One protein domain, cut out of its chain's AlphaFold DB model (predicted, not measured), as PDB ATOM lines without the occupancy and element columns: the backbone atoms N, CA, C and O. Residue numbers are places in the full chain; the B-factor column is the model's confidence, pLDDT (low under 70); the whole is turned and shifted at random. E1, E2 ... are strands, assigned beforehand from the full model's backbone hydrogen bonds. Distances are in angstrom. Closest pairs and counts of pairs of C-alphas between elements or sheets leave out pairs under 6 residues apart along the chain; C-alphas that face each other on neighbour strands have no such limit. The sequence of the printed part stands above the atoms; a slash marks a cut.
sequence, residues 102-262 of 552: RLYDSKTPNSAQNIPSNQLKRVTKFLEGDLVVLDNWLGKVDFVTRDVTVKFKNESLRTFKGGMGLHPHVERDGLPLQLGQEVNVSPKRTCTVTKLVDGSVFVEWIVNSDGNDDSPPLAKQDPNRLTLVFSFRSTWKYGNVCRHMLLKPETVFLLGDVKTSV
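AT A GLANCE: This is residues 102 to 262 of the 552 residues of the protein "Thioredoxin 1" of Solanum tuberosum (UniProt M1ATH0). Two lobes, both of strands, stand beside each other: a long twisted ribbon of E5 and E9, with E4 and E10 at one end and E6, E7 and E8 at the other, and a smaller curled sheet, E2 E1 E12 E11 E3. The ribbon makes the longest axis, and residues 123 to 130 and 230 to 240 join the lobes. The printed part has 161 residues, no named helix and twelve named strands, E1 to E12 in chain order; it is all strand, with one branched and one five-stranded sheet, both antiparallel. It is only just compact, close to loose, with a radius of gyration of the C-alphas of 17.7 A and spans of 55 by 42 by 26 A.

IN THESE COORDINATES: Find C-alpha 189 at (-6.856, -40.763, -25.594); from there E9, residues 189 to 208, runs 47.5 A to C-alpha 208 at (36.738, -27.465, -38.941) and bends by 73 degrees at residue 192. Beside it look for E5, residues 137 to 152, 41.8 A long, which bends by 65 degrees at residue 140. The same sheet has E4, residues 131 to 134, E6, 157 to 160, E7, 166 to 168, E8, 182 to 185, and E10, 227 to 229. In the other sheet find E1, residues 102 to 105, E2, 111 to 116, E3, 120 to 122, E11, 241 to 244, and E12, 252 to 262, which is 27.9 A long, bends by 62 degrees at residue 257 and ends at (38.536, -55.653, -24.363).

HOW THE PARTS SIT: Begin at E5, which has three neighbours: E4 and E6 on one side, E9 on the other. Look for N 147 and O 197, 2.8 A apart, between E5 and E9. E4, E5 and E6 form a meander, each strand the antiparallel neighbour of the one before, with N 132 and O 139 at 2.9 A and N 150 and O 158 at 2.9 A. E7, E8 and E9 form another, with N 184 and O 167 at 2.7 A and N 183 and O 191 at 2.8 A. E10 is the antiparallel neighbour of E4, with N 133 and O 227 at 2.9 A. In the curled sheet, E2 and E3 are the edge strands; find N 103 and O 112 at 2.8 A for the hairpin E1 and E2, N 256 and O 102 at 2.8 A for E1 and E12, N 253 and O 242 at 2.8 A for the hairpin E11 and E12, and N 121 and O 243 at 2.8 A for E11 and E3. E1 and E5 are apart.

THE WHOLE: The C-alphas of Asn 154 and Gly 211 are the two farthest apart, 56.3 A. The printed part has no cut. The links E7 to E8, E9 to E10 and E10 to E11 are long. The mean pLDDT of the printed part is 77.9; 32 residues are under 70, among them 106 to 111 and 170 to 178.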
ATOM      1  N   ARG A 102      22.388 -58.424 -24.902       83.56
ATOM      2  CA  ARG A 102      21.144 -59.174 -24.750       83.56
ATOM      3  C   ARG A 102      20.019 -58.412 -25.444       83.56
ATOM      4  O   ARG A 102      19.902 -57.205 -25.272       83.56
ATOM      5  N   LEU A 103      19.189 -59.109 -26.208       81.75
ATOM      6  CA  LEU A 103      18.020 -58.541 -26.870       81.75
ATOM      7  C   LEU A 103      16.761 -58.942 -26.120       81.75
ATOM      8  O   LEU A 103      16.561 -60.126 -25.861       81.75
ATOM      9  N   TYR A 104      15.911 -57.969 -25.816       76.50
ATOM     10  CA  TYR A 104      14.584 -58.199 -25.256       76.50
ATOM     11  C   TYR A 104      13.526 -57.956 -26.327       76.50
ATOM     12  O   TYR A 104      13.482 -56.885 -26.937       76.50
ATOM     13  N   ASP A 105      12.668 -58.945 -26.560       72.25
ATOM     14  CA  ASP A 105      11.470 -58.752 -27.367       72.25
ATOM     15  C   ASP A 105      10.412 -58.022 -26.523       72.25
ATOM     16  O   ASP A 105      10.127 -58.381 -25.383       72.25
ATOM     17  N   SER A 106       9.825 -56.966 -27.083       61.31
ATOM     18  CA  SER A 106       8.737 -56.230 -26.429       61.31
ATOM     19  C   SER A 106       7.470 -57.078 -26.247       61.31
ATOM     20  O   SER A 106       6.667 -56.791 -25.359       61.31
ATOM     21  N   LYS A 107       7.290 -58.116 -27.079       63.22
ATOM     22  CA  LYS A 107       6.096 -58.971 -27.126       63.22
ATOM     23  C   LYS A 107       6.264 -60.300 -26.397       63.22
ATOM     24  O   LYS A 107       5.261 -60.920 -26.052       63.22
ATOM     25  N   THR A 108       7.496 -60.757 -26.175       61.09
ATOM     26  CA  THR A 108       7.770 -62.042 -25.522       61.09
ATOM     27  C   THR A 108       8.900 -61.914 -24.498       61.09
ATOM     28  O   THR A 108       9.867 -61.200 -24.738       61.09
ATOM     29  N   PRO A 109       8.841 -62.622 -23.357       57.38
ATOM     30  CA  PRO A 109       9.906 -62.585 -22.349       57.38
ATOM     31  C   PRO A 109      11.194 -63.307 -22.791       57.38
ATOM     32  O   PRO A 109      12.164 -63.356 -22.034       57.38
ATOM     33  N   ASN A 110      11.223 -63.879 -23.999       61.16
ATOM     34  CA  ASN A 110      12.399 -64.560 -24.520       61.16
ATOM     35  C   ASN A 110      13.470 -63.538 -24.898       61.16
ATOM     36  O   ASN A 110      13.219 -62.587 -25.638       61.16
ATOM     37  N   SER A 111      14.686 -63.767 -24.403       67.38
ATOM     38  CA  SER A 111      15.837 -62.923 -24.703       67.38
ATOM     39  C   SER A 111      16.882 -63.685 -25.508       67.38
ATOM     40  O   SER A 111      17.330 -64.760 -25.106       67.38
ATOM     41  N   ALA A 112      17.286 -63.123 -26.648       73.12
ATOM     42  CA  ALA A 112      18.485 -63.583 -27.340       73.12
ATOM     43  C   ALA A 112      19.706 -63.025 -26.600       73.12
ATOM     44  O   ALA A 112      19.697 -61.873 -26.164       73.12
ATOM     45  N   GLN A 113      20.746 -63.831 -26.413       81.31
ATOM     46  CA  GLN A 113      21.929 -63.439 -25.644       81.31
ATOM     47  C   GLN A 113      23.171 -63.427 -26.526       81.31
ATOM     48  O   GLN A 113      23.253 -64.182 -27.490       81.31
ATOM     49  N   ASN A 114      24.158 -62.625 -26.127       82.88
ATOM     50  CA  ASN A 114      25.477 -62.557 -26.752       82.88
ATOM     51  C   ASN A 114      25.454 -62.133 -28.232       82.88
ATOM     52  O   ASN A 114      26.193 -62.687 -29.041       82.88
ATOM     53  N   ILE A 115      24.623 -61.151 -28.586       84.50
ATOM     54  CA  ILE A 115      24.547 -60.640 -29.956       84.50
ATOM     55  C   ILE A 115      25.573 -59.514 -30.156       84.50
ATOM     56  O   ILE A 115      25.509 -58.515 -29.439       84.50
ATOM     57  N   PRO A 116      26.512 -59.630 -31.107       83.31
ATOM     58  CA  PRO A 116      27.477 -58.572 -31.389       83.31
ATOM     59  C   PRO A 116      26.829 -57.369 -32.087       83.31
ATOM     60  O   PRO A 116      25.857 -57.508 -32.831       83.31
ATOM     61  N   SER A 117      27.402 -56.178 -31.888       79.75
ATOM     62  CA  SER A 117      26.903 -54.916 -32.463       79.75
ATOM     63  C   SER A 117      26.766 -54.936 -33.989       79.75
ATOM     64  O   SER A 117      25.843 -54.328 -34.522       79.75
ATOM     65  N   ASN A 118      27.639 -55.660 -34.694       81.50
ATOM     66  CA  ASN A 118      27.623 -55.774 -36.155       81.50
ATOM     67  C   ASN A 118      26.447 -56.603 -36.710       81.50
ATOM     68  O   ASN A 118      26.206 -56.571 -37.912       81.50
ATOM     69  N   GLN A 119      25.709 -57.328 -35.862       84.00
ATOM     70  CA  GLN A 119      24.470 -58.030 -36.226       84.00
ATOM     71  C   GLN A 119      23.214 -57.201 -35.926       84.00
ATOM     72  O   GLN A 119      22.091 -57.637 -36.211       84.00
ATOM     73  N   LEU A 120      23.392 -56.006 -35.358       81.62
ATOM     74  CA  LEU A 120      22.321 -55.102 -34.978       81.62
ATOM     75  C   LEU A 120      22.208 -53.963 -35.983       81.62
ATOM     76  O   LEU A 120      23.186 -53.315 -36.344       81.62
ATOM     77  N   LYS A 121      20.977 -53.669 -36.384       81.44
ATOM     78  CA  LYS A 121      20.645 -52.508 -37.200       81.44
ATOM     79  C   LYS A 121      19.832 -51.526 -36.371       81.44
ATOM     80  O   LYS A 121      18.820 -51.900 -35.776       81.44
ATOM     81  N   ARG A 122      20.258 -50.265 -36.332       77.94
ATOM     82  CA  ARG A 122      19.508 -49.196 -35.660       77.94
ATOM     83  C   ARG A 122      18.148 -49.010 -36.323       77.94
ATOM     84  O   ARG A 122      18.004 -49.150 -37.539       77.94
ATOM     85  N   VAL A 123      17.136 -48.730 -35.506       74.31
ATOM     86  CA  VAL A 123      15.828 -48.285 -36.009       74.31
ATOM     87  C   VAL A 123      15.850 -46.790 -36.333       74.31
ATOM     88  O   VAL A 123      15.154 -46.369 -37.252       74.31
ATOM     89  N   THR A 124      16.659 -46.015 -35.607       74.44
ATOM     90  CA  THR A 124      16.867 -44.572 -35.796       74.44
ATOM     91  C   THR A 124      18.129 -44.311 -36.615       74.44
ATOM     92  O   THR A 124      19.023 -45.160 -36.658       74.44
ATOM     93  N   LYS A 125      18.205 -43.151 -37.276       80.62
ATOM     94  CA  LYS A 125      19.370 -42.757 -38.078       80.62
ATOM     95  C   LYS A 125      20.520 -42.313 -37.172       80.62
ATOM     96  O   LYS A 125      21.649 -42.725 -37.412       80.62
ATOM     97  N   PHE A 126      20.210 -41.569 -36.109       84.12
ATOM     98  CA  PHE A 126      21.200 -41.059 -35.154       84.12
ATOM     99  C   PHE A 126      20.895 -41.471 -33.706       84.12
ATOM    100  O   PHE A 126      19.738 -41.691 -33.313       84.12
ATOM    101  N   LEU A 127      21.957 -41.575 -32.916       80.88
ATOM    102  CA  LEU A 127      21.982 -41.740 -31.468       80.88
ATOM    103  C   LEU A 127      22.865 -40.649 -30.850       80.88
ATOM    104  O   LEU A 127      23.751 -40.104 -31.499       80.88
ATOM    105  N   GLU A 128      22.619 -40.341 -29.583       81.44
ATOM    106  CA  GLU A 128      23.493 -39.474 -28.790       81.44
ATOM    107  C   GLU A 128      24.917 -40.051 -28.724       81.44
ATOM    108  O   GLU A 128      25.102 -41.252 -28.501       81.44
ATOM    109  N   GLY A 129      25.911 -39.182 -28.901       81.56
ATOM    110  CA  GLY A 129      27.331 -39.511 -28.983       81.56
ATOM    111  C   GLY A 129      27.813 -39.919 -30.377       81.56
ATOM    112  O   GLY A 129      29.006 -40.164 -30.542       81.56
ATOM    113  N   ASP A 130      26.925 -40.017 -31.376       88.19
ATOM    114  CA  ASP A 130      27.327 -40.293 -32.758       88.19
ATOM    115  C   ASP A 130      28.182 -39.153 -33.317       88.19
ATOM    116  O   ASP A 130      27.902 -37.984 -33.066       88.19
ATOM    117  N   LEU A 131      29.189 -39.488 -34.121       90.06
ATOM    118  CA  LEU A 131      29.975 -38.496 -34.849       90.06
ATOM    119  C   LEU A 131      29.331 -38.228 -36.205       90.06
ATOM    120  O   LEU A 131      28.949 -39.155 -36.926       90.06
ATOM    121  N   VAL A 132      29.211 -36.953 -36.550       92.25
ATOM    122  CA  VAL A 132      28.581 -36.498 -37.786       92.25
ATOM    123  C   VAL A 132      29.446 -35.471 -38.489       92.25
ATOM    124  O   VAL A 132      30.138 -34.688 -37.843       92.25
ATOM    125  N   VAL A 133      29.379 -35.475 -39.816       91.38
ATOM    126  CA  VAL A 133      30.012 -34.464 -40.662       91.38
ATOM    127  C   VAL A 133      28.936 -33.674 -41.402       91.38
ATOM    128  O   VAL A 133      27.954 -34.252 -41.892       91.38
ATOM    129  N   LEU A 134      29.121 -32.357 -41.448       89.44
ATOM    130  CA  LEU A 134      28.382 -31.420 -42.289       89.44
ATOM    131  C   LEU A 134      29.394 -30.498 -42.952       89.44
ATOM    132  O   LEU A 134      30.069 -29.744 -42.254       89.44
ATOM    133  N   ASP A 135      29.478 -30.560 -44.279       85.50
ATOM    134  CA  ASP A 135      30.501 -29.844 -45.041       85.50
ATOM    135  C   ASP A 135      31.891 -30.143 -44.420       85.50
ATOM    136  O   ASP A 135      32.197 -31.306 -44.140       85.50
ATOM    137  N   ASN A 136      32.684 -29.121 -44.089       84.88
ATOM    138  CA  ASN A 136      34.022 -29.264 -43.494       84.88
ATOM    139  C   ASN A 136      34.040 -29.290 -41.957       84.88
ATOM    140  O   ASN A 136      35.081 -29.061 -41.344       84.88
ATOM    141  N   TRP A 137      32.900 -29.572 -41.318       88.31
ATOM    142  CA  TRP A 137      32.780 -29.631 -39.861       88.31
ATOM    143  C   TRP A 137      32.538 -31.045 -39.351       88.31
ATOM    144  O   TRP A 137      31.590 -31.719 -39.761       88.31
ATOM    145  N   LEU A 138      33.339 -31.447 -38.367       89.69
ATOM    146  CA  LEU A 138      33.113 -32.642 -37.564       89.69
ATOM    147  C   LEU A 138      32.421 -32.255 -36.256       89.69
ATOM    148  O   LEU A 138      32.857 -31.344 -35.552       89.69
ATOM    149  N   GLY A 139      31.356 -32.970 -35.909       89.69
ATOM    150  CA  GLY A 139      30.603 -32.756 -34.679       89.69
ATOM    151  C   GLY A 139      30.154 -34.051 -34.016       89.69
ATOM    152  O   GLY A 139      30.222 -35.137 -34.597       89.69
ATOM    153  N   LYS A 140      29.672 -33.925 -32.783       90.44
ATOM    154  CA  LYS A 140      29.121 -34.998 -31.953       90.44
ATOM    155  C   LYS A 140      27.648 -34.721 -31.692       90.44
ATOM    156  O   LYS A 140      27.253 -33.602 -31.383       90.44
ATOM    157  N   VAL A 141      26.809 -35.735 -31.853       87.81
ATOM    158  CA  VAL A 141      25.372 -35.622 -31.603       87.81
ATOM    159  C   VAL A 141      25.138 -35.528 -30.101       87.81
ATOM    160  O   VAL A 141      25.360 -36.499 -29.381       87.81
ATOM    161  N   ASP A 142      24.632 -34.388 -29.650       83.31
ATOM    162  CA  ASP A 142      24.236 -34.154 -28.261       83.31
ATOM    163  C   ASP A 142      22.837 -34.736 -27.998       83.31
ATOM    164  O   ASP A 142      22.631 -35.594 -27.142       83.31
ATOM    165  N   PHE A 143      21.849 -34.376 -28.825       78.94
ATOM    166  CA  PHE A 143      20.476 -34.847 -28.631       78.94
ATOM    167  C   PHE A 143      19.688 -34.992 -29.937       78.94
ATOM    168  O   PHE A 143      19.847 -34.227 -30.884       78.94
ATOM    169  N   VAL A 144      18.768 -35.964 -29.988       77.88
ATOM    170  CA  VAL A 144      17.901 -36.213 -31.153       77.88
ATOM    171  C   VAL A 144      16.434 -36.083 -30.762       77.88
ATOM    172  O   VAL A 144      15.896 -36.889 -29.999       77.88
ATOM    173  N   THR A 145      15.750 -35.110 -31.361       77.75
ATOM    174  CA  THR A 145      14.287 -35.009 -31.281       77.75
ATOM    175  C   THR A 145      13.644 -35.976 -32.268       77.75
ATOM    176  O   THR A 145      14.086 -36.098 -33.412       77.75
ATOM    177  N   ARG A 146      12.578 -36.665 -31.846       76.50
ATOM    178  CA  ARG A 146      11.883 -37.653 -32.682       76.50
ATOM    179  C   ARG A 146      10.432 -37.287 -32.888       76.50
ATOM    180  O   ARG A 146       9.686 -37.103 -31.933       76.50
ATOM    181  N   ASP A 147      10.027 -37.245 -34.143       79.06
ATOM    182  CA  ASP A 147       8.639 -37.090 -34.529       79.06
ATOM    183  C   ASP A 147       7.929 -38.437 -34.409       79.06
ATOM    184  O   ASP A 147       8.332 -39.443 -35.003       79.06
ATOM    185  N   VAL A 148       6.851 -38.457 -33.628       80.31
ATOM    186  CA  VAL A 148       6.128 -39.680 -33.282       80.31
ATOM    187  C   VAL A 148       4.776 -39.673 -33.972       80.31
ATOM    188  O   VAL A 148       3.945 -38.806 -33.713       80.31
ATOM    189  N   THR A 149       4.529 -40.645 -34.845       83.81
ATOM    190  CA  THR A 149       3.201 -40.849 -35.437       83.81
ATOM    191  C   THR A 149       2.454 -41.908 -34.654       83.81
ATOM    192  O   THR A 149       2.934 -43.032 -34.497       83.81
ATOM    193  N   VAL A 150       1.269 -41.553 -34.172       86.88
ATOM    194  CA  VAL A 150       0.387 -42.439 -33.416       86.88
ATOM    195  C   VAL A 150      -0.871 -42.742 -34.213       86.88
ATOM    196  O   VAL A 150      -1.356 -41.904 -34.974       86.88
ATOM    197  N   LYS A 151      -1.399 -43.946 -34.014       88.75
ATOM    198  CA  LYS A 151      -2.670 -44.414 -34.552       88.75
ATOM    199  C   LYS A 151      -3.698 -44.468 -33.435       88.75
ATOM    200  O   LYS A 151      -3.493 -45.130 -32.417       88.75
ATOM    201  N   PHE A 152      -4.791 -43.746 -33.614       87.12
ATOM    202  CA  PHE A 152      -5.921 -43.769 -32.696       87.12
ATOM    203  C   PHE A 152      -6.828 -44.970 -32.985       87.12
ATOM    204  O   PHE A 152      -6.806 -45.536 -34.074       87.12
ATOM    205  N   LYS A 153      -7.687 -45.323 -32.020       85.75
ATOM    206  CA  LYS A 153      -8.678 -46.409 -32.166       85.75
ATOM    207  C   LYS A 153      -9.639 -46.228 -33.349       85.75
ATOM    208  O   LYS A 153     -10.201 -47.202 -33.823       85.75
ATOM    209  N   ASN A 154      -9.835 -44.996 -33.817       86.81
ATOM    210  CA  ASN A 154     -10.640 -44.674 -34.999       86.81
ATOM    211  C   ASN A 154      -9.835 -44.757 -36.312       86.81
ATOM    212  O   ASN A 154     -10.207 -44.106 -37.282       86.81
ATOM    213  N   GLU A 155      -8.696 -45.455 -36.312       86.44
ATOM    214  CA  GLU A 155      -7.774 -45.605 -37.446       86.44
ATOM    215  C   GLU A 155      -7.100 -44.304 -37.926       86.44
ATOM    216  O   GLU A 155      -6.255 -44.343 -38.820       86.44
ATOM    217  N   SER A 156      -7.389 -43.152 -37.308       87.56
ATOM    218  CA  SER A 156      -6.736 -41.890 -37.668       87.56
ATOM    219  C   SER A 156      -5.274 -41.859 -37.219       87.56
ATOM    220  O   SER A 156      -4.925 -42.336 -36.135       87.56
ATOM    221  N   LEU A 157      -4.418 -41.270 -38.056       88.12
ATOM    222  CA  LEU A 157      -2.999 -41.069 -37.782       88.12
ATOM    223  C   LEU A 157      -2.735 -39.608 -37.421       88.12
ATOM    224  O   LEU A 157      -3.263 -38.698 -38.060       88.12
ATOM    225  N   ARG A 158      -1.885 -39.373 -36.421       84.31
ATOM    226  CA  ARG A 158      -1.404 -38.028 -36.082       84.31
ATOM    227  C   ARG A 158       0.071 -38.059 -35.738       84.31
ATOM    228  O   ARG A 158       0.506 -38.911 -34.969       84.31
ATOM    229  N   THR A 159       0.816 -37.095 -36.263       82.44
ATOM    230  CA  THR A 159       2.241 -36.923 -35.969       82.44
ATOM    231  C   THR A 159       2.441 -35.820 -34.934       82.44
ATOM    232  O   THR A 159       1.928 -34.712 -35.083       82.44
ATOM    233  N   PHE A 160       3.192 -36.133 -33.883       76.12
ATOM    234  CA  PHE A 160       3.583 -35.233 -32.806       76.12
ATOM    235  C   PHE A 160       5.060 -34.888 -32.966       76.12
ATOM    236  O   PHE A 160       5.920 -35.769 -32.879       76.12
ATOM    237  N   LYS A 161       5.349 -33.607 -33.216       73.69
ATOM    238  CA  LYS A 161       6.719 -33.116 -33.374       73.69
ATOM    239  C   LYS A 161       7.494 -33.266 -32.067       73.69
ATOM    240  O   LYS A 161       6.992 -32.871 -31.015       73.69
ATOM    241  N   GLY A 162       8.666 -33.898 -32.128       64.44
ATOM    242  CA  GLY A 162       9.485 -34.198 -30.945       64.44
ATOM    243  C   GLY A 162       8.813 -35.092 -29.888       64.44
ATOM    244  O   GLY A 162       9.306 -35.174 -28.769       64.44
ATOM    245  N   GLY A 163       7.666 -35.716 -30.195       65.94
ATOM    246  CA  GLY A 163       6.887 -36.504 -29.234       65.94
ATOM    247  C   GLY A 163       6.185 -35.676 -28.149       65.94
ATOM    248  O   GLY A 163       5.688 -36.246 -27.179       65.94
ATOM    249  N   MET A 164       6.117 -34.348 -28.301       68.56
ATOM    250  CA  MET A 164       5.513 -33.462 -27.304       68.56
ATOM    251  C   MET A 164       4.040 -33.809 -27.052       68.56
ATOM    252  O   MET A 164       3.250 -33.935 -27.989       68.56
ATOM    253  N   GLY A 165       3.656 -33.926 -25.779       68.50
ATOM    254  CA  GLY A 165       2.277 -34.222 -25.366       68.50
ATOM    255  C   GLY A 165       1.875 -35.701 -25.438       68.50
ATOM    256  O   GLY A 165       0.697 -36.010 -25.240       68.50
ATOM    257  N   LEU A 166       2.826 -36.603 -25.714       74.44
ATOM    258  CA  LEU A 166       2.650 -38.048 -25.582       74.44
ATOM    259  C   LEU A 166       3.175 -38.529 -24.231       74.44
ATOM    260  O   LEU A 166       4.290 -38.200 -23.834       74.44
ATOM    261  N   HIS A 167       2.388 -39.362 -23.558       76.88
ATOM    262  CA  HIS A 167       2.771 -39.984 -22.292       76.88
ATOM    263  C   HIS A 167       2.642 -41.507 -22.406       76.88
ATOM    264  O   HIS A 167       1.616 -41.969 -22.902       76.88
ATOM    265  N   PRO A 168       3.626 -42.313 -21.980       71.62
ATOM    266  CA  PRO A 168       3.482 -43.768 -21.937       71.62
ATOM    267  C   PRO A 168       2.199 -44.190 -21.208       71.62
ATOM    268  O   PRO A 168       1.874 -43.636 -20.161       71.62
ATOM    269  N   HIS A 169       1.459 -45.166 -21.746       71.62
ATOM    270  CA  HIS A 169       0.301 -45.719 -21.033       71.62
ATOM    271  C   HIS A 169       0.729 -46.519 -19.794       71.62
ATOM    272  O   HIS A 169       0.077 -46.458 -18.757       71.62
ATOM    273  N   VAL A 170       1.862 -47.217 -19.906       67.62
ATOM    274  CA  VAL A 170       2.582 -47.842 -18.795       67.62
ATOM    275  C   VAL A 170       3.937 -47.160 -18.691       67.62
ATOM    276  O   VAL A 170       4.725 -47.188 -19.639       67.62
ATOM    277  N   GLU A 171       4.191 -46.529 -17.550       56.81
ATOM    278  CA  GLU A 171       5.441 -45.835 -17.272       56.81
ATOM    279  C   GLU A 171       6.545 -46.874 -17.023       56.81
ATOM    280  O   GLU A 171       6.458 -47.703 -16.118       56.81
ATOM    281  N   ARG A 172       7.563 -46.890 -17.889       58.25
ATOM    282  CA  ARG A 172       8.820 -47.604 -17.650       58.25
ATOM    283  C   ARG A 172       9.917 -46.554 -17.574       58.25
ATOM    284  O   ARG A 172      10.190 -45.907 -18.583       58.25
ATOM    285  N   ASP A 173      10.486 -46.379 -16.383       51.72
ATOM    286  CA  ASP A 173      11.435 -45.314 -16.045       51.72
ATOM    287  C   ASP A 173      12.482 -45.068 -17.144       51.72
ATOM    288  O   ASP A 173      13.303 -45.937 -17.448       51.72
ATOM    289  N   GLY A 174      12.459 -43.865 -17.727       53.66
ATOM    290  CA  GLY A 174      13.528 -43.330 -18.578       53.66
ATOM    291  C   GLY A 174      13.712 -43.968 -19.963       53.66
ATOM    292  O   GLY A 174      14.696 -43.654 -20.629       53.66
ATOM    293  N   LEU A 175      12.814 -44.850 -20.420       55.59
ATOM    294  CA  LEU A 175      12.929 -45.470 -21.748       55.59
ATOM    295  C   LEU A 175      12.263 -44.620 -22.851       55.59
ATOM    296  O   LEU A 175      11.165 -44.100 -22.645       55.59
ATOM    297  N   PRO A 176      12.878 -44.509 -24.047       62.03
ATOM    298  CA  PRO A 176      12.285 -43.792 -25.174       62.03
ATOM    299  C   PRO A 176      11.000 -44.474 -25.673       62.03
ATOM    300  O   PRO A 176      10.843 -45.691 -25.544       62.03
ATOM    301  N   LEU A 177      10.099 -43.691 -26.286       67.50
ATOM    302  CA  LEU A 177       8.864 -44.205 -26.893       67.50
ATOM    303  C   LEU A 177       9.182 -45.249 -27.973       67.50
ATOM    304  O   LEU A 177      10.051 -45.034 -28.820       67.50
ATOM    305  N   GLN A 178       8.458 -46.366 -27.958       69.25
ATOM    306  CA  GLN A 178       8.732 -47.532 -28.801       69.25
ATOM    307  C   GLN A 178       7.676 -47.697 -29.892       69.25
ATOM    308  O   GLN A 178       6.509 -47.358 -29.705       69.25
ATOM    309  N   LEU A 179       8.065 -48.284 -31.027       71.19
ATOM    310  CA  LEU A 179       7.104 -48.715 -32.046       71.19
ATOM    311  C   LEU A 179       6.162 -49.775 -31.457       71.19
ATOM    312  O   LEU A 179       6.609 -50.737 -30.838       71.19
ATOM    313  N   GLY A 180       4.859 -49.600 -31.656       72.88
ATOM    314  CA  GLY A 180       3.819 -50.469 -31.107       72.88
ATOM    315  C   GLY A 180       3.440 -50.185 -29.650       72.88
ATOM    316  O   GLY A 180       2.531 -50.835 -29.142       72.88
ATOM    317  N   GLN A 181       4.084 -49.228 -28.975       77.00
ATOM    318  CA  GLN A 181       3.745 -48.865 -27.598       77.00
ATOM    319  C   GLN A 181       2.415 -48.115 -27.529       77.00
ATOM    320  O   GLN A 181       2.131 -47.246 -28.357       77.00
ATOM    321  N   GLU A 182       1.622 -48.412 -26.501       81.44
ATOM    322  CA  GLU A 182       0.445 -47.617 -26.159       81.44
ATOM    323  C   GLU A 182       0.848 -46.354 -25.394       81.44
ATOM    324  O   GLU A 182       1.561 -46.398 -24.386       81.44
ATOM    325  N   VAL A 183       0.384 -45.212 -25.890       82.44
ATOM    326  CA  VAL A 183       0.652 -43.883 -25.348       82.44
ATOM    327  C   VAL A 183      -0.657 -43.111 -25.219       82.44
ATOM    328  O   VAL A 183      -1.596 -43.279 -25.998       82.44
ATOM    329  N   ASN A 184      -0.733 -42.259 -24.211       83.00
ATOM    330  CA  ASN A 184      -1.848 -41.379 -23.939       83.00
ATOM    331  C   ASN A 184      -1.541 -39.983 -24.493       83.00
ATOM    332  O   ASN A 184      -0.494 -39.402 -24.209       83.00
ATOM    333  N   VAL A 185      -2.486 -39.441 -25.255       81.25
ATOM    334  CA  VAL A 185      -2.506 -38.045 -25.705       81.25
ATOM    335  C   VAL A 185      -3.483 -37.284 -24.820       81.25
ATOM    336  O   VAL A 185      -4.636 -37.703 -24.670       81.25
ATOM    337  N   SER A 186      -3.061 -36.154 -24.257       67.88
ATOM    338  CA  SER A 186      -3.957 -35.266 -23.507       67.88
ATOM    339  C   SER A 186      -5.064 -34.686 -24.414       67.88
ATOM    340  O   SER A 186      -4.746 -34.174 -25.489       67.88
ATOM    341  N   PRO A 187      -6.358 -34.744 -24.026       59.84
ATOM    342  CA  PRO A 187      -6.899 -35.304 -22.789       59.84
ATOM    343  C   PRO A 187      -7.264 -36.799 -22.952       59.84
ATOM    344  O   PRO A 187      -8.265 -37.147 -23.576       59.84
ATOM    345  N   LYS A 188      -6.452 -37.686 -22.358       66.56
ATOM    346  CA  LYS A 188      -6.712 -39.121 -22.095       66.56
ATOM    347  C   LYS A 188      -7.167 -40.006 -23.274       66.56
ATOM    348  O   LYS A 188      -7.954 -40.930 -23.079       66.56
ATOM    349  N   ARG A 189      -6.656 -39.800 -24.491       79.38
ATOM    350  CA  ARG A 189      -6.856 -40.763 -25.594       79.38
ATOM    351  C   ARG A 189      -5.685 -41.733 -25.686       79.38
ATOM    352  O   ARG A 189      -4.566 -41.297 -25.937       79.38
ATOM    353  N   THR A 190      -5.953 -43.027 -25.536       83.31
ATOM    354  CA  THR A 190      -4.963 -44.083 -25.792       83.31
ATOM    355  C   THR A 190      -4.807 -44.294 -27.293       83.31
ATOM    356  O   THR A 190      -5.792 -44.408 -28.030       83.31
ATOM    357  N   CYS A 191      -3.564 -44.332 -27.746       85.31
ATOM    358  CA  CYS A 191      -3.180 -44.526 -29.133       85.31
ATOM    359  C   CYS A 191      -1.893 -45.348 -29.199       85.31
ATOM    360  O   CYS A 191      -1.166 -45.459 -28.216       85.31
ATOM    361  N   THR A 192      -1.622 -45.941 -30.354       85.62
ATOM    362  CA  THR A 192      -0.464 -46.816 -30.549       85.62
ATOM    363  C   THR A 192       0.568 -46.109 -31.410       85.62
ATOM    364  O   THR A 192       0.238 -45.586 -32.474       85.62
ATOM    365  N   VAL A 193       1.827 -46.093 -30.986       82.62
ATOM    366  CA  VAL A 193       2.927 -45.550 -31.790       82.62
ATOM    367  C   VAL A 193       3.130 -46.429 -33.025       82.62
ATOM    368  O   VAL A 193       3.336 -47.634 -32.912       82.62
ATOM    369  N   THR A 194       3.091 -45.837 -34.215       81.88
ATOM    370  CA  THR A 194       3.215 -46.560 -35.495       81.88
ATOM    371  C   THR A 194       4.465 -46.193 -36.278       81.88
ATOM    372  O   THR A 194       4.985 -47.029 -37.012       81.88
ATOM    373  N   LYS A 195       4.979 -44.970 -36.115       79.81
ATOM    374  CA  LYS A 195       6.190 -44.511 -36.801       79.81
ATOM    375  C   LYS A 195       7.000 -43.585 -35.903       79.81
ATOM    376  O   LYS A 195       6.431 -42.722 -35.236       79.81
ATOM    377  N   LEU A 196       8.317 -43.748 -35.942       77.38
ATOM    378  CA  LEU A 196       9.302 -42.859 -35.330       77.38
ATOM    379  C   LEU A 196      10.213 -42.352 -36.444       77.38
ATOM    380  O   LEU A 196      10.717 -43.157 -37.227       77.38
ATOM    381  N   VAL A 197      10.380 -41.038 -36.537       79.19
ATOM    382  CA  VAL A 197      11.272 -40.392 -37.507       79.19
ATOM    383  C   VAL A 197      12.138 -39.398 -36.751       79.19
ATOM    384  O   VAL A 197      11.618 -38.645 -35.929       79.19
ATOM    385  N   ASP A 198      13.444 -39.394 -37.001       75.81
ATOM    386  CA  ASP A 198      14.327 -38.377 -36.428       75.81
ATOM    387  C   ASP A 198      13.935 -37.016 -37.031       75.81
ATOM    388  O   ASP A 198      13.891 -36.863 -38.249       75.81
ATOM    389  N   GLY A 199      13.538 -36.065 -36.180       77.00
ATOM    390  CA  GLY A 199      12.961 -34.783 -36.596       77.00
ATOM    391  C   GLY A 199      13.996 -33.663 -36.677       77.00
ATOM    392  O   GLY A 199      14.069 -32.934 -37.662       77.00
ATOM    393  N   SER A 200      14.811 -33.508 -35.639       79.50
ATOM    394  CA  SER A 200      15.949 -32.581 -35.607       79.50
ATOM    395  C   SER A 200      17.057 -33.169 -34.747       79.50
ATOM    396  O   SER A 200      16.775 -33.739 -33.688       79.50
ATOM    397  N   VAL A 201      18.295 -33.014 -35.204       83.88
ATOM    398  CA  VAL A 201      19.504 -33.470 -34.513       83.88
ATOM    399  C   VAL A 201      20.232 -32.243 -33.985       83.88
ATOM    400  O   VAL A 201      20.427 -31.288 -34.730       83.88
ATOM    401  N   PHE A 202      20.586 -32.252 -32.707       84.81
ATOM    402  CA  PHE A 202      21.418 -31.234 -32.084       84.81
ATOM    403  C   PHE A 202      22.853 -31.743 -32.052       84.81
ATOM    404  O   PHE A 202      23.106 -32.853 -31.581       84.81
ATOM    405  N   VAL A 203      23.758 -30.956 -32.622       87.50
ATOM    406  CA  VAL A 203      25.163 -31.297 -32.818       87.50
ATOM    407  C   VAL A 203      26.018 -30.276 -32.087       87.50
ATOM    408  O   VAL A 203      25.822 -29.069 -32.235       87.50
ATOM    409  N   GLU A 204      26.972 -30.784 -31.325       89.81
ATOM    410  CA  GLU A 204      28.092 -30.037 -30.783       89.81
ATOM    411  C   GLU A 204      29.253 -30.119 -31.780       89.81
ATOM    412  O   GLU A 204      29.739 -31.207 -32.099       89.81
ATOM    413  N   TRP A 205      29.658 -28.980 -32.340       88.12
ATOM    414  CA  TRP A 205      30.718 -28.928 -33.347       88.12
ATOM    415  C   TRP A 205      32.092 -28.935 -32.685       88.12
ATOM    416  O   TRP A 205      32.353 -28.138 -31.791       88.12
ATOM    417  N   ILE A 206      32.960 -29.840 -33.142       86.00
ATOM    418  CA  ILE A 206      34.270 -30.093 -32.538       86.00
ATOM    419  C   ILE A 206      35.360 -29.326 -33.287       86.00
ATOM    420  O   ILE A 206      36.165 -28.636 -32.669       86.00
ATOM    421  N   VAL A 207      35.423 -29.474 -34.616       84.94
ATOM    422  CA  VAL A 207      36.536 -28.947 -35.419       84.94
ATOM    423  C   VAL A 207      36.144 -28.730 -36.881       84.94
ATOM    424  O   VAL A 207      35.311 -29.461 -37.424       84.94
ATOM    425  N   ASN A 208      36.790 -27.746 -37.509       84.81
ATOM    426  CA  ASN A 208      36.738 -27.465 -38.941       84.81
ATOM    427  C   ASN A 208      38.055 -27.905 -39.607       84.81
ATOM    428  O   ASN A 208      39.130 -27.566 -39.111       84.81
ATOM    429  N   SER A 209      37.988 -28.655 -40.711       76.56
ATOM    430  CA  SER A 209      39.185 -29.141 -41.415       76.56
ATOM    431  C   SER A 209      39.922 -28.075 -42.230       76.56
ATOM    432  O   SER A 209      41.105 -28.249 -42.515       76.56
ATOM    433  N   ASP A 210      39.259 -26.981 -42.602       70.06
ATOM    434  CA  ASP A 210      39.820 -25.976 -43.516       70.06
ATOM    435  C   ASP A 210      40.688 -24.933 -42.806       70.06
ATOM    436  O   ASP A 210      41.357 -24.133 -43.457       70.06
ATOM    437  N   GLY A 211      40.678 -24.920 -41.470       57.41
ATOM    438  CA  GLY A 211      41.434 -23.955 -40.669       57.41
ATOM    439  C   GLY A 211      40.966 -22.502 -40.814       57.41
ATOM    440  O   GLY A 211      41.602 -21.611 -40.255       57.41
ATOM    441  N   ASN A 212      39.877 -22.249 -41.546       59.81
ATOM    442  CA  ASN A 212      39.224 -20.947 -41.585       59.81
ATOM    443  C   ASN A 212      38.460 -20.709 -40.280       59.81
ATOM    444  O   ASN A 212      37.798 -21.612 -39.766       59.81
ATOM    445  N   ASP A 213      38.495 -19.468 -39.805       57.28
ATOM    446  CA  ASP A 213      37.777 -18.998 -38.612       57.28
ATOM    447  C   ASP A 213      36.274 -18.779 -38.892       57.28
ATOM    448  O   ASP A 213      35.644 -17.824 -38.436       57.28
ATOM    449  N   ASP A 214      35.697 -19.641 -39.731       70.88
ATOM    450  CA  ASP A 214      34.275 -19.611 -40.026       70.88
ATOM    451  C   ASP A 214      33.497 -19.990 -38.765       70.88
ATOM    452  O   ASP A 214      33.883 -20.878 -38.001       70.88
ATOM    453  N   SER A 215      32.361 -19.332 -38.545       81.19
ATOM    454  CA  SER A 215      31.494 -19.691 -37.426       81.19
ATOM    455  C   SER A 215      30.966 -21.122 -37.594       81.19
ATOM    456  O   SER A 215      30.567 -21.493 -38.706       81.19
ATOM    457  N   PRO A 216      30.901 -21.922 -36.511       87.19
ATOM    458  CA  PRO A 216      30.367 -23.274 -36.585       87.19
ATOM    459  C   PRO A 216      28.912 -23.263 -37.078       87.19
ATOM    460  O   PRO A 216      28.171 -22.306 -36.811       87.19
ATOM    461  N   PRO A 217      28.452 -24.326 -37.767       89.56
ATOM    462  CA  PRO A 217      27.061 -24.432 -38.176       89.56
ATOM    463  C   PRO A 217      26.114 -24.354 -36.970       89.56
ATOM    464  O   PRO A 217      26.485 -24.604 -35.823       89.56
ATOM    465  N   LEU A 218      24.835 -24.070 -37.215       89.31
ATOM    466  CA  LEU A 218      23.840 -24.073 -36.138       89.31
ATOM    467  C   LEU A 218      23.815 -25.433 -35.420       89.31
ATOM    468  O   LEU A 218      23.880 -26.477 -36.065       89.31
ATOM    469  N   ALA A 219      23.660 -25.437 -34.095       87.94
ATOM    470  CA  ALA A 219      23.584 -26.687 -33.333       87.94
ATOM    471  C   ALA A 219      22.406 -27.563 -33.793       87.94
ATOM    472  O   ALA A 219      22.531 -28.774 -33.937       87.94
ATOM    473  N   LYS A 220      21.249 -26.953 -34.078       87.19
ATOM    474  CA  LYS A 220      20.074 -27.663 -34.593       87.19
ATOM    475  C   LYS A 220      20.192 -27.886 -36.100       87.19
ATOM    476  O   LYS A 220      20.121 -26.932 -36.872       87.19
ATOM    477  N   GLN A 221      20.238 -29.147 -36.511       90.06
ATOM    478  CA  GLN A 221      20.367 -29.562 -37.902       90.06
ATOM    479  C   GLN A 221      19.232 -30.479 -38.366       90.06
ATOM    480  O   GLN A 221      18.587 -31.187 -37.579       90.06
ATOM    481  N   ASP A 222      18.997 -30.460 -39.680       87.19
ATOM    482  CA  ASP A 222      18.143 -31.439 -40.354       87.19
ATOM    483  C   ASP A 222      18.907 -32.775 -40.460       87.19
ATOM    484  O   ASP A 222      19.996 -32.804 -41.043       87.19
ATOM    485  N   PRO A 223      18.353 -33.893 -39.950       87.25
ATOM    486  CA  PRO A 223      18.990 -35.204 -40.031       87.25
ATOM    487  C   PRO A 223      19.371 -35.632 -41.458       87.25
ATOM    488  O   PRO A 223      20.245 -36.480 -41.628       87.25
ATOM    489  N   ASN A 224      18.715 -35.110 -42.497       90.25
ATOM    490  CA  ASN A 224      19.013 -35.450 -43.892       90.25
ATOM    491  C   ASN A 224      20.256 -34.748 -44.441       90.25
ATOM    492  O   ASN A 224      20.810 -35.225 -45.426       90.25
ATOM    493  N   ARG A 225      20.700 -33.662 -43.802       89.69
ATOM    494  CA  ARG A 225      21.924 -32.936 -44.171       89.69
ATOM    495  C   ARG A 225      23.175 -33.506 -43.507       89.69
ATOM    496  O   ARG A 225      24.273 -33.257 -43.979       89.69
ATOM    497  N   LEU A 226      23.004 -34.253 -42.419       90.88
ATOM    498  CA  LEU A 226      24.104 -34.838 -41.663       90.88
ATOM    499  C   LEU A 226      24.530 -36.191 -42.235       90.88
ATOM    500  O   LEU A 226      23.691 -37.066 -42.505       90.88
ATOM    501  N   THR A 227      25.844 -36.388 -42.302       91.00
ATOM    502  CA  THR A 227      26.462 -37.675 -42.619       91.00
ATOM    503  C   THR A 227      26.968 -38.323 -41.337       91.00
ATOM    504  O   THR A 227      27.808 -37.756 -40.648       91.00
ATOM    505  N   LEU A 228      26.450 -39.508 -40.999       89.25
ATOM    506  CA  LEU A 228      26.954 -40.312 -39.881       89.25
ATOM    507  C   LEU A 228      28.310 -40.909 -40.260       89.25
ATOM    508  O   LEU A 228      28.404 -41.597 -41.276       89.25
ATOM    509  N   VAL A 229      29.321 -40.711 -39.419       88.06
ATOM    510  CA  VAL A 229      30.685 -41.201 -39.652       88.06
ATOM    511  C   VAL A 229      31.151 -42.097 -38.507       88.06
ATOM    512  O   VAL A 229      30.614 -42.067 -37.402       88.06
ATOM    513  N   PHE A 230      32.141 -42.949 -38.788       82.38
ATOM    514  CA  PHE A 230      32.743 -43.865 -37.812       82.38
ATOM    515  C   PHE A 230      31.728 -44.745 -37.064       82.38
ATOM    516  O   PHE A 230      31.885 -45.010 -35.874       82.38
ATOM    517  N   SER A 231      30.707 -45.264 -37.756       74.56
ATOM    518  CA  SER A 231      29.629 -46.077 -37.160       74.56
ATOM    519  C   SER A 231      30.103 -47.354 -36.450       74.56
ATOM    520  O   SER A 231      29.334 -47.985 -35.722       74.56
ATOM    521  N   PHE A 232      31.356 -47.762 -36.672       69.00
ATOM    522  CA  PHE A 232      32.017 -48.834 -35.926       69.00
ATOM    523  C   PHE A 232      32.281 -48.461 -34.457       69.00
ATOM    524  O   PHE A 232      32.404 -49.355 -33.618       69.00
ATOM    525  N   ARG A 233      32.321 -47.164 -34.116       71.94
ATOM    526  CA  ARG A 233      32.294 -46.686 -32.733       71.94
ATOM    527  C   ARG A 233      30.882 -46.883 -32.194       71.94
ATOM    528  O   ARG A 233      29.945 -46.163 -32.524       71.94
ATOM    529  N   SER A 234      30.713 -47.941 -31.413       66.94
ATOM    530  CA  SER A 234      29.421 -48.305 -30.841       66.94
ATOM    531  C   SER A 234      28.934 -47.235 -29.856       66.94
ATOM    532  O   SER A 234      29.482 -47.101 -28.767       66.94
ATOM    533  N   THR A 235      27.866 -46.523 -30.214       71.88
ATOM    534  CA  THR A 235      27.108 -45.612 -29.329       71.88
ATOM    535  C   THR A 235      25.865 -46.280 -28.736       71.88
ATOM    536  O   THR A 235      24.978 -45.628 -28.188       71.88
ATOM    537  N   TRP A 236      25.778 -47.609 -28.843       74.19
ATOM    538  CA  TRP A 236      24.662 -48.379 -28.317       74.19
ATOM    539  C   TRP A 236      24.586 -48.262 -26.788       74.19
ATOM    540  O   TRP A 236      25.484 -48.696 -26.067       74.19
ATOM    541  N   LYS A 237      23.470 -47.727 -26.291       70.81
ATOM    542  CA  LYS A 237      23.129 -47.651 -24.865       70.81
ATOM    543  C   LYS A 237      22.022 -48.650 -24.518       70.81
ATOM    544  O   LYS A 237      21.220 -49.051 -25.366       70.81
ATOM    545  N   TYR A 238      21.947 -49.033 -23.244       71.50
ATOM    546  CA  TYR A 238      20.812 -49.793 -22.716       71.50
ATOM    547  C   TYR A 238      19.490 -49.096 -23.077       71.50
ATOM    548  O   TYR A 238      19.376 -47.874 -22.992       71.50
ATOM    549  N   GLY A 239      18.491 -49.869 -23.502       66.81
ATOM    550  CA  GLY A 239      17.188 -49.351 -23.917       66.81
ATOM    551  C   GLY A 239      17.139 -48.795 -25.343       66.81
ATOM    552  O   GLY A 239      16.061 -48.428 -25.807       66.81
ATOM    553  N   ASN A 240      18.263 -48.750 -26.069       74.75
ATOM    554  CA  ASN A 240      18.237 -48.449 -27.497       74.75
ATOM    555  C   ASN A 240      17.479 -49.524 -28.280       74.75
ATOM    556  O   ASN A 240      17.415 -50.694 -27.903       74.75
ATOM    557  N   VAL A 241      16.897 -49.100 -29.396       75.06
ATOM    558  CA  VAL A 241      15.998 -49.924 -30.195       75.06
ATOM    559  C   VAL A 241      16.725 -50.406 -31.447       75.06
ATOM    560  O   VAL A 241      17.237 -49.601 -32.232       75.06
ATOM    561  N   CYS A 242      16.749 -51.720 -31.657       78.00
ATOM    562  CA  CYS A 242      17.458 -52.342 -32.769       78.00
ATOM    563  C   CYS A 242      16.624 -53.419 -33.470       78.00
ATOM    564  O   CYS A 242      15.723 -54.026 -32.891       78.00
ATOM    565  N   ARG A 243      16.972 -53.694 -34.725       79.94
ATOM    566  CA  ARG A 243      16.570 -54.892 -35.464       79.94
ATOM    567  C   ARG A 243      17.749 -55.845 -35.531       79.94
ATOM    568  O   ARG A 243      18.887 -55.409 -35.687       79.94
ATOM    569  N   HIS A 244      17.474 -57.134 -35.452       81.19
ATOM    570  CA  HIS A 244      18.486 -58.149 -35.701       81.19
ATOM    571  C   HIS A 244      18.525 -58.454 -37.198       81.19
ATOM    572  O   HIS A 244      17.478 -58.687 -37.799       81.19
ATOM    573  N   MET A 245      19.705 -58.479 -37.817       76.38
ATOM    574  CA  MET A 245      19.783 -58.684 -39.272       76.38
ATOM    575  C   MET A 245      19.349 -60.090 -39.716       76.38
ATOM    576  O   MET A 245      18.855 -60.252 -40.826       76.38
ATOM    577  N   LEU A 246      19.502 -61.098 -38.849       72.06
ATOM    578  CA  LEU A 246      19.230 -62.509 -39.175       72.06
ATOM    579  C   LEU A 246      17.956 -63.085 -38.524       72.06
ATOM    580  O   LEU A 246      17.509 -64.163 -38.894       72.06
ATOM    581  N   LEU A 247      17.373 -62.395 -37.540       67.06
ATOM    582  CA  LEU A 247      16.177 -62.849 -36.822       67.06
ATOM    583  C   LEU A 247      15.048 -61.920 -37.241       67.06
ATOM    584  O   LEU A 247      15.210 -60.719 -37.072       67.06
ATOM    585  N   LYS A 248      13.949 -62.478 -37.775       67.25
ATOM    586  CA  LYS A 248      12.690 -61.793 -38.148       67.25
ATOM    587  C   LYS A 248      12.867 -60.270 -38.363       67.25
ATOM    588  O   LYS A 248      12.680 -59.518 -37.411       67.25
ATOM    589  N   PRO A 249      13.199 -59.800 -39.577       63.16
ATOM    590  CA  PRO A 249      13.639 -58.416 -39.820       63.16
ATOM    591  C   PRO A 249      12.610 -57.332 -39.445       63.16
ATOM    592  O   PRO A 249      12.980 -56.192 -39.172       63.16
ATOM    593  N   GLU A 250      11.327 -57.687 -39.387       66.38
ATOM    594  CA  GLU A 250      10.235 -56.810 -38.940       66.38
ATOM    595  C   GLU A 250      10.150 -56.673 -37.408       66.38
ATOM    596  O   GLU A 250       9.530 -55.743 -36.888       66.38
ATOM    597  N   THR A 251      10.768 -57.590 -36.660       71.88
ATOM    598  CA  THR A 251      10.740 -57.588 -35.198       71.88
ATOM    599  C   THR A 251      11.749 -56.590 -34.644       71.88
ATOM    600  O   THR A 251      12.925 -56.563 -35.011       71.88
ATOM    601  N   VAL A 252      11.268 -55.773 -33.715       74.12
ATOM    602  CA  VAL A 252      12.047 -54.754 -33.023       74.12
ATOM    603  C   VAL A 252      12.399 -55.255 -31.627       74.12
ATOM    604  O   VAL A 252      11.528 -55.726 -30.895       74.12
ATOM    605  N   PHE A 253      13.671 -55.124 -31.261       76.19
ATOM    606  CA  PHE A 253      14.215 -55.533 -29.974       76.19
ATOM    607  C   PHE A 253      14.713 -54.326 -29.182       76.19
ATOM    608  O   PHE A 253      15.191 -53.339 -29.751       76.19
ATOM    609  N   LEU A 254      14.634 -54.432 -27.859       75.00
ATOM    610  CA  LEU A 254      15.285 -53.522 -26.927       75.00
ATOM    611  C   LEU A 254      16.646 -54.074 -26.541       75.00
ATOM    612  O   LEU A 254      16.777 -55.243 -26.167       75.00
ATOM    613  N   LEU A 255      17.645 -53.204 -26.590       75.31
ATOM    614  CA  LEU A 255      18.968 -53.501 -26.085       75.31
ATOM    615  C   LEU A 255      18.943 -53.604 -24.566       75.31
ATOM    616  O   LEU A 255      18.577 -52.673 -23.851       75.31
ATOM    617  N   GLY A 256      19.307 -54.786 -24.098       71.38
ATOM    618  CA  GLY A 256      19.395 -55.160 -22.707       71.38
ATOM    619  C   GLY A 256      20.791 -55.002 -22.134       71.38
ATOM    620  O   GLY A 256      21.557 -54.127 -22.533       71.38
ATOM    621  N   ASP A 257      21.117 -55.879 -21.183       74.44
ATOM    622  CA  ASP A 257      22.442 -55.915 -20.573       74.44
ATOM    623  C   ASP A 257      23.533 -56.080 -21.638       74.44
ATOM    624  O   ASP A 257      23.403 -56.884 -22.570       74.44
ATOM    625  N   VAL A 258      24.625 -55.342 -21.452       79.50
ATOM    626  CA  VAL A 258      25.826 -55.432 -22.277       79.50
ATOM    627  C   VAL A 258      26.889 -56.253 -21.547       79.50
ATOM    628  O   VAL A 258      27.152 -56.080 -20.355       79.50
ATOM    629  N   LYS A 259      27.502 -57.189 -22.265       83.19
ATOM    630  CA  LYS A 259      28.732 -57.863 -21.861       83.19
ATOM    631  C   LYS A 259      29.869 -57.245 -22.662       83.19
ATOM    632  O   LYS A 259      29.902 -57.358 -23.884       83.19
ATOM    633  N   THR A 260      30.780 -56.600 -21.955       83.50
ATOM    634  CA  THR A 260      31.954 -55.952 -22.530       83.50
ATOM    635  C   THR A 260      33.184 -56.825 -22.325       83.50
ATOM    636  O   THR A 260      33.415 -57.326 -21.222       83.50
ATOM    637  N   SER A 261      33.978 -56.983 -23.372       88.62
ATOM    638  CA  SER A 261      35.348 -57.481 -23.311       88.62
ATOM    639  C   SER A 261      36.260 -56.514 -24.054       88.62
ATOM    640  O   SER A 261      35.797 -55.741 -24.890       88.62
ATOM    641  N   VAL A 262      37.544 -56.519 -23.730       89.44
ATOM    642  CA  VAL A 262      38.536 -55.653 -24.363       89.44
ATOM    643  C   VAL A 262      39.676 -56.486 -24.920       89.44
ATOM    644  O   VAL A 262      40.032 -57.521 -24.353       89.44
TER     645      VAL A 262